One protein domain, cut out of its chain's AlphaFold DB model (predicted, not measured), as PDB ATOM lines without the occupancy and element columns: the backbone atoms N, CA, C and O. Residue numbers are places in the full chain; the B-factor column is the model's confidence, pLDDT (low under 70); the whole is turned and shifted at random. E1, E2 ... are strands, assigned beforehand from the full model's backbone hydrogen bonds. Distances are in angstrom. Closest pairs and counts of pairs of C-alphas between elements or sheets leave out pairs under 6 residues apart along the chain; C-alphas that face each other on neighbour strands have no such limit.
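AT A GLANCE: This is residues 30 to 118 of the 284 residues of an uncharacterized protein of Actinobacteria bacterium (UniProt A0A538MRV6). With little regular structure, this is a small sandwich: the hairpin E1 and E2 partly covers a strongly twisted sheet, E3, E4, E5, with strands crossed at 62 degrees, and unnamed residues 88 to 118 run along the outside. The 89 printed residues, all strand by class with 29 in named elements, have E1 to E5 in chain order and no named helix. The whole is compact, radius of gyration of the C-alphas 11.9 A, spanning 32 by 29 by 18 A.

HOW THE PARTS SIT: E1, residues 37 to 40, and E2, residues 47 to 51, are antiparallel, with N 37 and O 51 within hydrogen-bond range at 2.9 A. E3, residues 56 to 63, bends by 70 degrees at residue 60. E3, E4, residues 66 to 72, and E5, residues 83 to 87, form a meander, each strand the antiparallel neighbour of the one before; N 60 and O 68, 2.9 A, and N 69 and O 84, 2.8 A, are within hydrogen-bond range. The closest C-alphas of E1 and E5, Arg 40 and Trp 85, are 4.7 A apart.

IN THESE COORDINATES: E1 begins at C-alpha 37 (36.686, 94.957, 31.373); E5 ends at C-alpha 87 (38.033, 92.746, 38.020). E3 measures 20.0 A, E4 18.0 A.

THE WHOLE: The farthest C-alphas, Ser 97 and Arg 118, are 35.1 A apart. The printed part has no cut. Residues 42 to 46 and 107 to 118 have pLDDT under 70.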
ATOM      1  N   ASP A  30      36.371  82.123  30.147       94.56
ATOM      2  CA  ASP A  30      35.316  83.018  30.622       94.56
ATOM      3  C   ASP A  30      35.033  84.090  29.545       94.56
ATOM      4  O   ASP A  30      35.688  84.115  28.500       94.56
ATOM      5  N   THR A  31      34.076  84.985  29.790       94.94
ATOM      6  CA  THR A  31      33.646  86.017  28.835       94.94
ATOM      7  C   THR A  31      33.362  87.336  29.549       94.94
ATOM      8  O   THR A  31      32.725  87.342  30.609       94.94
ATOM      9  N   VAL A  32      33.779  88.462  28.962       92.44
ATOM     10  CA  VAL A  32      33.465  89.810  29.472       92.44
ATOM     11  C   VAL A  32      31.955  90.059  29.422       92.44
ATOM     12  O   VAL A  32      31.326  89.887  28.377       92.44
ATOM     13  N   ARG A  33      31.373  90.447  30.564       88.50
ATOM     14  CA  ARG A  33      29.915  90.500  30.786       88.50
ATOM     15  C   ARG A  33      29.285  91.883  30.590       88.50
ATOM     16  O   ARG A  33      28.151  91.970  30.131       88.50
ATOM     17  N   TYR A  34      29.968  92.936  31.034       79.12
ATOM     18  CA  TYR A  34      29.419  94.295  31.159       79.12
ATOM     19  C   TYR A  34      29.959  95.242  30.079       79.12
ATOM     20  O   TYR A  34      30.618  94.790  29.151       79.12
ATOM     21  N   ASP A  35      29.693  96.551  30.205       71.88
ATOM     22  CA  ASP A  35      30.111  97.597  29.256       71.88
ATOM     23  C   ASP A  35      31.598  97.529  28.868       71.88
ATOM     24  O   ASP A  35      31.953  97.904  27.750       71.88
ATOM     25  N   ARG A  36      32.457  97.036  29.770       79.19
ATOM     26  CA  ARG A  36      33.860  96.691  29.514       79.19
ATOM     27  C   ARG A  36      34.510  95.892  30.649       79.19
ATOM     28  O   ARG A  36      34.035  95.887  31.783       79.19
ATOM     29  N   ALA A  37      35.687  95.329  30.370       85.38
ATOM     30  CA  ALA A  37      36.686  94.957  31.373       85.38
ATOM     31  C   ALA A  37      37.998  95.726  31.124       85.38
ATOM     32  O   ALA A  37      38.601  95.610  30.057       85.38
ATOM     33  N   THR A  38      38.472  96.510  32.098       86.12
ATOM     34  CA  THR A  38      39.789  97.172  32.002       86.12
ATOM     35  C   THR A  38      40.897  96.172  32.326       86.12
ATOM     36  O   THR A  38      40.961  95.717  33.470       86.12
ATOM     37  N   LEU A  39      41.780  95.868  31.373       84.62
ATOM     38  CA  LEU A  39      42.989  95.078  31.628       84.62
ATOM     39  C   LEU A  39      43.994  95.940  32.391       84.62
ATOM     40  O   LEU A  39      44.167  97.111  32.046       84.62
ATOM     41  N   ARG A  40      44.679  95.368  33.387       79.62
ATOM     42  CA  ARG A  40      45.659  96.081  34.222       79.62
ATOM     43  C   ARG A  40      47.000  95.371  34.383       79.62
ATOM     44  O   ARG A  40      47.072  94.153  34.260       79.62
ATOM     45  N   ASP A  41      48.069  96.106  34.688       71.06
ATOM     46  CA  ASP A  41      49.404  95.512  34.908       71.06
ATOM     47  C   ASP A  41      49.457  94.652  36.181       71.06
ATOM     48  O   ASP A  41      50.055  93.574  36.188       71.06
ATOM     49  N   ALA A  42      48.758  95.094  37.227       65.88
ATOM     50  CA  ALA A  42      48.490  94.342  38.448       65.88
ATOM     51  C   ALA A  42      47.089  94.688  39.004       65.88
ATOM     52  O   ALA A  42      46.462  95.641  38.522       65.88
ATOM     53  N   PRO A  43      46.597  93.963  40.029       63.25
ATOM     54  CA  PRO A  43      45.351  94.274  40.727       63.25
ATOM     55  C   PRO A  43      45.195  95.770  41.032       63.25
ATOM     56  O   PRO A  43      46.079  96.392  41.620       63.25
ATOM     57  N   ALA A  44      44.079  96.354  40.586       56.53
ATOM     58  CA  ALA A  44      43.721  97.772  40.713       56.53
ATOM     59  C   ALA A  44      44.668  98.819  40.080       56.53
ATOM     60  O   ALA A  44      44.336 100.001  40.131       56.53
ATOM     61  N   ARG A  45      45.796  98.439  39.455       64.25
ATOM     62  CA  ARG A  45      46.845  99.367  38.978       64.25
ATOM     63  C   ARG A  45      46.516 100.082  37.653       64.25
ATOM     64  O   ARG A  45      45.431 100.645  37.500       64.25
ATOM     65  N   LEU A  46      47.477 100.145  36.734       66.69
ATOM     66  CA  LEU A  46      47.425 100.862  35.466       66.69
ATOM     67  C   LEU A  46      46.363 100.218  34.580       66.69
ATOM     68  O   LEU A  46      46.366  99.001  34.470       66.69
ATOM     69  N   VAL A  47      45.486 100.982  33.928       74.75
ATOM     70  CA  VAL A  47      44.748 100.430  32.778       74.75
ATOM     71  C   VAL A  47      45.764 100.205  31.651       74.75
ATOM     72  O   VAL A  47      46.723 100.953  31.541       74.75
ATOM     73  N   LEU A  48      45.615  99.156  30.849       75.94
ATOM     74  CA  LEU A  48      46.522  98.847  29.734       75.94
ATOM     75  C   LEU A  48      45.782  98.813  28.401       75.94
ATOM     76  O   LEU A  48      46.277  99.307  27.395       75.94
ATOM     77  N   ALA A  49      44.587  98.233  28.420       81.75
ATOM     78  CA  ALA A  49      43.649  98.145  27.315       81.75
ATOM     79  C   ALA A  49      42.245  97.909  27.893       81.75
ATOM     80  O   ALA A  49      42.088  97.661  29.096       81.75
ATOM     81  N   THR A  50      41.235  97.927  27.029       86.12
ATOM     82  CA  THR A  50      39.851  97.638  27.404       86.12
ATOM     83  C   THR A  50      39.309  96.495  26.553       86.12
ATOM     84  O   THR A  50      39.245  96.598  25.330       86.12
ATOM     85  N   ALA A  51      38.913  95.405  27.205       88.44
ATOM     86  CA  ALA A  51      38.114  94.356  26.587       88.44
ATOM     87  C   ALA A  51      36.631  94.756  26.600       88.44
ATOM     88  O   ALA A  51      36.164  95.414  27.535       88.44
ATOM     89  N   LEU A  52      35.912  94.370  25.554       88.38
ATOM     90  CA  LEU A  52      34.508  94.690  25.316       88.38
ATOM     91  C   LEU A  52      33.616  93.488  25.673       88.38
ATOM     92  O   LEU A  52      34.102  92.354  25.678       88.38
ATOM     93  N   PRO A  53      32.321  93.702  25.970       89.50
ATOM     94  CA  PRO A  53      31.373  92.613  26.189       89.50
ATOM     95  C   PRO A  53      31.407  91.586  25.051       89.50
ATOM     96  O   PRO A  53      31.465  91.943  23.877       89.50
ATOM     97  N   GLY A  54      31.378  90.304  25.414       89.38
ATOM     98  CA  GLY A  54      31.475  89.188  24.469       89.38
ATOM     99  C   GLY A  54      32.901  88.718  24.151       89.38
ATOM    100  O   GLY A  54      33.049  87.609  23.637       89.38
ATOM    101  N   ASP A  55      33.947  89.476  24.504       92.56
ATOM    102  CA  ASP A  55      35.327  88.987  24.399       92.56
ATOM    103  C   ASP A  55      35.529  87.731  25.255       92.56
ATOM    104  O   ASP A  55      35.223  87.726  26.455       92.56
ATOM    105  N   ARG A  56      36.108  86.687  24.654       94.75
ATOM    106  CA  ARG A  56      36.549  85.494  25.382       94.75
ATOM    107  C   ARG A  56      37.840  85.795  26.130       94.75
ATOM    108  O   ARG A  56      38.692  86.542  25.649       94.75
ATOM    109  N   VAL A  57      38.015  85.187  27.295       94.69
ATOM    110  CA  VAL A  57      39.245  85.298  28.081       94.69
ATOM    111  C   VAL A  57      39.675  83.930  28.600       94.69
ATOM    112  O   VAL A  57      38.844  83.124  29.008       94.69
ATOM    113  N   VAL A  58      40.982  83.680  28.616       94.50
ATOM    114  CA  VAL A  58      41.601  82.556  29.329       94.50
ATOM    115  C   VAL A  58      42.063  83.066  30.687       94.50
ATOM    116  O   VAL A  58      42.759  84.079  30.754       94.50
ATOM    117  N   ARG A  59      41.662  82.392  31.764       92.94
ATOM    118  CA  ARG A  59      41.998  82.736  33.152       92.94
ATOM    119  C   ARG A  59      43.230  81.958  33.603       92.94
ATOM    120  O   ARG A  59      43.329  80.762  33.351       92.94
ATOM    121  N   HIS A  60      44.144  82.637  34.288       90.62
ATOM    122  CA  HIS A  60      45.427  82.056  34.703       90.62
ATOM    123  C   HIS A  60      45.525  81.888  36.214       90.62
ATOM    124  O   HIS A  60      45.759  80.788  36.694       90.62
ATOM    125  N   VAL A  61      45.334  82.981  36.956       88.06
ATOM    126  CA  VAL A  61      45.410  83.044  38.425       88.06
ATOM    127  C   VAL A  61      44.459  84.121  38.948       88.06
ATOM    128  O   VAL A  61      44.035  84.994  38.183       88.06
ATOM    129  N   TYR A  62      44.152  84.113  40.244       87.06
ATOM    130  CA  TYR A  62      43.400  85.188  40.893       87.06
ATOM    131  C   TYR A  62      44.086  85.735  42.152       87.06
ATOM    132  O   TYR A  62      44.894  85.072  42.794       87.06
ATOM    133  N   CYS A  63      43.733  86.969  42.509       81.38
ATOM    134  CA  CYS A  63      44.174  87.664  43.711       81.38
ATOM    135  C   CYS A  63      43.008  88.505  44.251       81.38
ATOM    136  O   CYS A  63      42.701  89.585  43.735       81.38
ATOM    137  N   GLY A  64      42.303  87.988  45.261       85.00
ATOM    138  CA  GLY A  64      41.094  88.617  45.800       85.00
ATOM    139  C   GLY A  64      40.016  88.821  44.726       85.00
ATOM    140  O   GLY A  64      39.532  87.858  44.134       85.00
ATOM    141  N   GLN A  65      39.653  90.079  44.460       85.44
ATOM    142  CA  GLN A  65      38.664  90.459  43.437       85.44
ATOM    143  C   GLN A  65      39.243  90.610  42.019       85.44
ATOM    144  O   GLN A  65      38.566  91.132  41.137       85.44
ATOM    145  N   TRP A  66      40.478  90.173  41.774       86.94
ATOM    146  CA  TRP A  66      41.162  90.339  40.489       86.94
ATOM    147  C   TRP A  66      41.538  88.995  39.880       86.94
ATOM    148  O   TRP A  66      42.003  88.105  40.586       86.94
ATOM    149  N   VAL A  67      41.381  88.866  38.563       90.12
ATOM    150  CA  VAL A  67      41.738  87.665  37.796       90.12
ATOM    151  C   VAL A  67      42.745  88.057  36.720       90.12
ATOM    152  O   VAL A  67      42.504  89.001  35.964       90.12
ATOM    153  N   ARG A  68      43.882  87.360  36.645       89.56
ATOM    154  CA  ARG A  68      44.842  87.519  35.549       89.56
ATOM    155  C   ARG A  68      44.337  86.725  34.355       89.56
ATOM    156  O   ARG A  68      44.086  85.525  34.467       89.56
ATOM    157  N   VAL A  69      44.201  87.398  33.220       91.62
ATOM    158  CA  VAL A  69      43.624  86.843  31.998       91.62
ATOM    159  C   VAL A  69      44.477  87.132  30.770       91.62
ATOM    160  O   VAL A  69      45.218  88.116  30.734       91.62
ATOM    161  N   THR A  70      44.301  86.306  29.743       92.25
ATOM    162  CA  THR A  70      44.610  86.650  28.352       92.25
ATOM    163  C   THR A  70      43.303  86.730  27.572       92.25
ATOM    164  O   THR A  70      42.554  85.760  27.492       92.25
ATOM    165  N   VAL A  71      43.023  87.903  27.021       91.88
ATOM    166  CA  VAL A  71      41.843  88.214  26.218       91.88
ATOM    167  C   VAL A  71      42.059  87.753  24.783       91.88
ATOM    168  O   VAL A  71      43.089  88.032  24.171       91.88
ATOM    169  N   GLN A  72      41.053  87.075  24.249       93.00
ATOM    170  CA  GLN A  72      40.913  86.692  22.855       93.00
ATOM    171  C   GLN A  72      39.876  87.647  22.240       93.00
ATOM    172  O   GLN A  72      38.673  87.388  22.351       93.00
ATOM    173  N   PRO A  73      40.309  88.795  21.680       86.94
ATOM    174  CA  PRO A  73      39.385  89.764  21.112       86.94
ATOM    175  C   PRO A  73      38.619  89.156  19.931       86.94
ATOM    176  O   PRO A  73      39.156  88.325  19.196       86.94
ATOM    177  N   ALA A  74      37.373  89.591  19.733       83.88
ATOM    178  CA  ALA A  74      36.595  89.232  18.546       83.88
ATOM    179  C   ALA A  74      37.360  89.529  17.237       83.88
ATOM    180  O   ALA A  74      38.162  90.466  17.172       83.88
ATOM    181  N   ALA A  75      37.104  88.729  16.194       78.62
ATOM    182  CA  ALA A  75      37.858  88.748  14.940       78.62
ATOM    183  C   ALA A  75      38.008  90.164  14.348       78.62
ATOM    184  O   ALA A  75      37.059  90.943  14.302       78.62
ATOM    185  N   GLY A  76      39.224  90.499  13.911       74.06
ATOM    186  CA  GLY A  76      39.574  91.818  13.371       74.06
ATOM    187  C   GLY A  76      39.837  92.911  14.416       74.06
ATOM    188  O   GLY A  76      40.506  93.893  14.095       74.06
ATOM    189  N   ARG A  77      39.397  92.758  15.676       83.25
ATOM    190  CA  ARG A  77      39.658  93.752  16.727       83.25
ATOM    191  C   ARG A  77      41.011  93.512  17.395       83.25
ATOM    192  O   ARG A  77      41.362  92.393  17.763       83.25
ATOM    193  N   ARG A  78      41.775  94.589  17.583       83.75
ATOM    194  CA  ARG A  78      43.096  94.577  18.226       83.75
ATOM    195  C   ARG A  78      43.026  95.240  19.601       83.75
ATOM    196  O   ARG A  78      42.173  96.086  19.852       83.75
ATOM    197  N   LEU A  79      43.942  94.860  20.485       81.62
ATOM    198  CA  LEU A  79      44.150  95.467  21.802       81.62
ATOM    199  C   LEU A  79      45.621  95.867  21.933       81.62
ATOM    200  O   LEU A  79      46.482  95.163  21.405       81.62
ATOM    201  N   ALA A  80      45.921  96.940  22.672       79.56
ATOM    202  CA  ALA A  80      47.308  97.299  22.992       79.56
ATOM    203  C   ALA A  80      48.047  96.184  23.759       79.56
ATOM    204  O   ALA A  80      49.225  95.930  23.524       79.56
ATOM    205  N   THR A  81      47.332  95.489  24.647       81.81
ATOM    206  CA  THR A  81      47.746  94.223  25.263       81.81
ATOM    207  C   THR A  81      46.563  93.266  25.277       81.81
ATOM    208  O   THR A  81      45.433  93.682  25.525       81.81
ATOM    209  N   THR A  82      46.812  91.977  25.071       86.81
ATOM    210  CA  THR A  82      45.823  90.923  25.333       86.81
ATOM    211  C   THR A  82      45.882  90.427  26.776       86.81
ATOM    212  O   THR A  82      44.895  89.896  27.270       86.81
ATOM    213  N   THR A  83      46.993  90.615  27.493       86.19
ATOM    214  CA  THR A  83      47.185  90.068  28.848       86.19
ATOM    215  C   THR A  83      47.148  91.163  29.911       86.19
ATOM    216  O   THR A  83      47.750  92.227  29.749       86.19
ATOM    217  N   GLY A  84      46.466  90.886  31.025       83.75
ATOM    218  CA  GLY A  84      46.389  91.774  32.183       83.75
ATOM    219  C   GLY A  84      45.495  91.231  33.297       83.75
ATOM    220  O   GLY A  84      44.960  90.131  33.214       83.75
ATOM    221  N   TRP A  85      45.335  92.013  34.357       86.25
ATOM    222  CA  TRP A  85      44.405  91.763  35.454       86.25
ATOM    223  C   TRP A  85      43.086  92.485  35.208       86.25
ATOM    224  O   TRP A  85      43.085  93.686  34.948       86.25
ATOM    225  N   VAL A  86      41.971  91.775  35.329       89.44
ATOM    226  CA  VAL A  86      40.616  92.336  35.254       89.44
ATOM    227  C   VAL A  86      39.892  92.122  36.577       89.44
ATOM    228  O   VAL A  86      40.243  91.229  37.351       89.44
ATOM    229  N   GLU A  87      38.889  92.946  36.855       88.94
ATOM    230  CA  GLU A  87      38.033  92.746  38.020       88.94
ATOM    231  C   GLU A  87      37.154  91.505  37.809       88.94
ATOM    232  O   GLU A  87      36.555  91.320  36.748       88.94
ATOM    233  N   ARG A  88      37.060  90.654  38.834       90.31
ATOM    234  CA  ARG A  88      36.268  89.415  38.848       90.31
ATOM    235  C   ARG A  88      34.814  89.664  38.435       90.31
ATOM    236  O   ARG A  88      34.241  88.850  37.714       90.31
ATOM    237  N   GLY A  89      34.246  90.796  38.859       88.75
ATOM    238  CA  GLY A  89      32.892  91.230  38.512       88.75
ATOM    239  C   GLY A  89      32.679  91.470  37.014       88.75
ATOM    240  O   GLY A  89      31.581  91.238  36.521       88.75
ATOM    241  N   SER A  90      33.713  91.857  36.258       91.19
ATOM    242  CA  SER A  90      33.607  92.109  34.811       91.19
ATOM    243  C   SER A  90      33.433  90.839  33.963       91.19
ATOM    244  O   SER A  90      33.197  90.949  32.760       91.19
ATOM    245  N   LEU A  91      33.550  89.646  34.560       94.00
ATOM    246  CA  LEU A  91      33.547  88.353  33.871       94.00
ATOM    247  C   LEU A  91      32.321  87.492  34.229       94.00
ATOM    248  O   LEU A  91      31.827  87.508  35.354       94.00
ATOM    249  N   THR A  92      31.835  86.700  33.275       94.00
ATOM    250  CA  THR A  92      30.539  86.002  33.351       94.00
ATOM    251  C   THR A  92      30.508  84.829  34.334       94.00
ATOM    252  O   THR A  92      29.517  84.648  35.053       94.00
ATOM    253  N   ARG A  93      31.560  84.005  34.350       93.19
ATOM    254  CA  ARG A  93      31.701  82.857  35.255       93.19
ATOM    255  C   ARG A  93      32.365  83.280  36.550       93.19
ATOM    256  O   ARG A  93      31.842  82.983  37.619       93.19
ATOM    257  N   SER A  94      33.468  84.020  36.459       91.00
ATOM    258  CA  SER A  94      34.273  84.392  37.619       91.00
ATOM    259  C   SER A  94      33.468  85.218  38.621       91.00
ATOM    260  O   SER A  94      33.595  84.964  39.812       91.00
ATOM    261  N   ALA A  95      32.565  86.112  38.194       90.12
ATOM    262  CA  ALA A  95      31.689  86.871  39.098       90.12
ATOM    263  C   ALA A  95      30.752  86.010  39.977       90.12
ATOM    264  O   ALA A  95      30.190  86.520  40.945       90.12
ATOM    265  N   ARG A  96      30.557  84.720  39.668       90.62
ATOM    266  CA  ARG A  96      29.674  83.816  40.424       90.62
ATOM    267  C   ARG A  96      30.382  83.236  41.652       90.62
ATOM    268  O   ARG A  96      31.613  83.121  41.685       90.62
ATOM    269  N   SER A  97      29.602  82.794  42.642       87.50
ATOM    270  CA  SER A  97      30.106  81.883  43.682       87.50
ATOM    271  C   SER A  97      30.691  80.628  43.026       87.50
ATOM    272  O   SER A  97      30.176  80.193  41.995       87.50
ATOM    273  N   ARG A  98      31.803  80.104  43.562       86.94
ATOM    274  CA  ARG A  98      32.610  79.018  42.957       86.94
ATOM    275  C   ARG A  98      33.107  79.268  41.519       86.94
ATOM    276  O   ARG A  98      33.681  78.403  40.872       86.94
ATOM    277  N   GLY A  99      32.972  80.497  41.013       88.06
ATOM    278  CA  GLY A  99      33.402  80.875  39.665       88.06
ATOM    279  C   GLY A  99      34.914  80.824  39.420       88.06
ATOM    280  O   GLY A  99      35.329  81.029  38.285       88.06
ATOM    281  N   LEU A 100      35.728  80.579  40.452       89.12
ATOM    282  CA  LEU A 100      37.193  80.483  40.391       89.12
ATOM    283  C   LEU A 100      37.712  79.082  40.755       89.12
ATOM    284  O   LEU A 100      38.919  78.909  40.894       89.12
ATOM    285  N   ASP A 101      36.832  78.092  40.913       89.31
ATOM    286  CA  ASP A 101      37.233  76.718  41.220       89.31
ATOM    287  C   ASP A 101      38.170  76.196  40.108       89.31
ATOM    288  O   ASP A 101      37.904  76.372  38.916       89.31
ATOM    289  N   GLY A 102      39.312  75.623  40.502       86.81
ATOM    290  CA  GLY A 102      40.396  75.218  39.595       86.81
ATOM    291  C   GLY A 102      41.397  76.323  39.209       86.81
ATOM    292  O   GLY A 102      42.501  75.997  38.782       86.81
ATOM    293  N   ILE A 103      41.084  77.608  39.414       90.44
ATOM    294  CA  ILE A 103      42.016  78.720  39.149       90.44
ATOM    295  C   ILE A 103      42.919  78.943  40.379       90.44
ATOM    296  O   ILE A 103      42.395  79.219  41.460       90.44
ATOM    297  N   PRO A 104      44.262  78.891  40.262       87.75
ATOM    298  CA  PRO A 104      45.156  79.121  41.396       87.75
ATOM    299  C   PRO A 104      45.047  80.533  41.992       87.75
ATOM    300  O   PRO A 104      44.936  81.530  41.272       87.75
ATOM    301  N   ALA A 105      45.131  80.618  43.321       83.75
ATOM    302  CA  ALA A 105      45.264  81.877  44.044       83.75
ATOM    303  C   ALA A 105      46.743  82.286  44.085       83.75
ATOM    304  O   ALA A 105      47.533  81.664  44.792       83.75
ATOM    305  N   ASP A 106      47.120  83.332  43.352       78.81
ATOM    306  CA  ASP A 106      48.481  83.864  43.384       78.81
ATOM    307  C   ASP A 106      48.482  85.388  43.188       78.81
ATOM    308  O   ASP A 106      48.274  85.911  42.093       78.81
ATOM    309  N   CYS A 107      48.723  86.112  44.282       64.94
ATOM    310  CA  CYS A 107      48.942  87.559  44.286       64.94
ATOM    311  C   CYS A 107      50.400  87.951  44.000       64.94
ATOM    312  O   CYS A 107      50.664  89.107  43.662       64.94
ATOM    313  N   ALA A 108      51.346  87.026  44.180       61.62
ATOM    314  CA  ALA A 108      52.750  87.254  43.877       61.62
ATOM    315  C   ALA A 108      52.990  87.179  42.366       61.62
ATOM    316  O   ALA A 108      53.825  87.954  41.888       61.62
ATOM    317  N   ALA A 109      52.227  86.321  41.663       60.62
ATOM    318  CA  ALA A 109      52.162  86.117  40.215       60.62
ATOM    319  C   ALA A 109      52.481  87.399  39.448       60.62
ATOM    320  O   ALA A 109      51.599  88.225  39.157       60.62
ATOM    321  N   PRO A 110      53.753  87.584  39.075       50.00
ATOM    322  CA  PRO A 110      54.100  88.639  38.167       50.00
ATOM    323  C   PRO A 110      53.369  88.337  36.855       50.00
ATOM    324  O   PRO A 110      53.348  87.195  36.398       50.00
ATOM    325  N   GLY A 111      52.923  89.373  36.144       49.34
ATOM    326  CA  GLY A 111      53.329  89.331  34.742       49.34
ATOM    327  C   GLY A 111      54.840  89.194  34.755       49.34
ATOM    328  O   GLY A 111      55.468  89.954  35.496       49.34
ATOM    329  N   ARG A 112      55.400  88.192  34.064       43.00
ATOM    330  CA  ARG A 112      56.858  87.949  34.020       43.00
ATOM    331  C   ARG A 112      57.565  89.294  33.815       43.00
ATOM    332  O   ARG A 112      56.984  90.157  33.175       43.00
ATOM    333  N   ASP A 113      58.776  89.545  34.312       36.75
ATOM    334  CA  ASP A 113      59.311  90.930  34.277       36.75
ATOM    335  C   ASP A 113      59.475  91.530  32.851       36.75
ATOM    336  O   ASP A 113      59.586  92.747  32.718       36.75
ATOM    337  N   ALA A 114      59.377  90.709  31.791       38.41
ATOM    338  CA  ALA A 114      59.189  91.130  30.393       38.41
ATOM    339  C   ALA A 114      57.734  91.537  30.022       38.41
ATOM    340  O   ALA A 114      57.528  92.410  29.188       38.41
ATOM    341  N   GLU A 115      56.723  90.937  30.659       42.09
ATOM    342  CA  GLU A 115      55.296  91.312  30.631       42.09
ATOM    343  C   GLU A 115      54.938  92.436  31.626       42.09
ATOM    344  O   GLU A 115      53.829  92.974  31.568       42.09
ATOM    345  N   ARG A 116      55.818  92.793  32.576       47.50
ATOM    346  CA  ARG A 116      55.641  94.002  33.399       47.50
ATOM    347  C   ARG A 116      55.906  95.223  32.524       47.50
ATOM    348  O   ARG A 116      57.024  95.725  32.487       47.50
ATOM    349  N   TRP A 117      54.862  95.669  31.824       47.84
ATOM    350  CA  TRP A 117      54.859  96.776  30.863       47.84
ATOM    351  C   TRP A 117      55.698  97.978  31.334       47.84
ATOM    352  O   TRP A 117      55.234  98.830  32.090       47.84
ATOM    353  N   ARG A 118      56.937  98.056  30.830       44.28
ATOM    354  CA  ARG A 118      57.894  99.162  31.041       44.28
ATOM    355  C   ARG A 118      57.591 100.388  30.170       44.28
ATOM    356  O   ARG A 118      58.384 101.323  30.120       44.28
TER     357      ARG A 118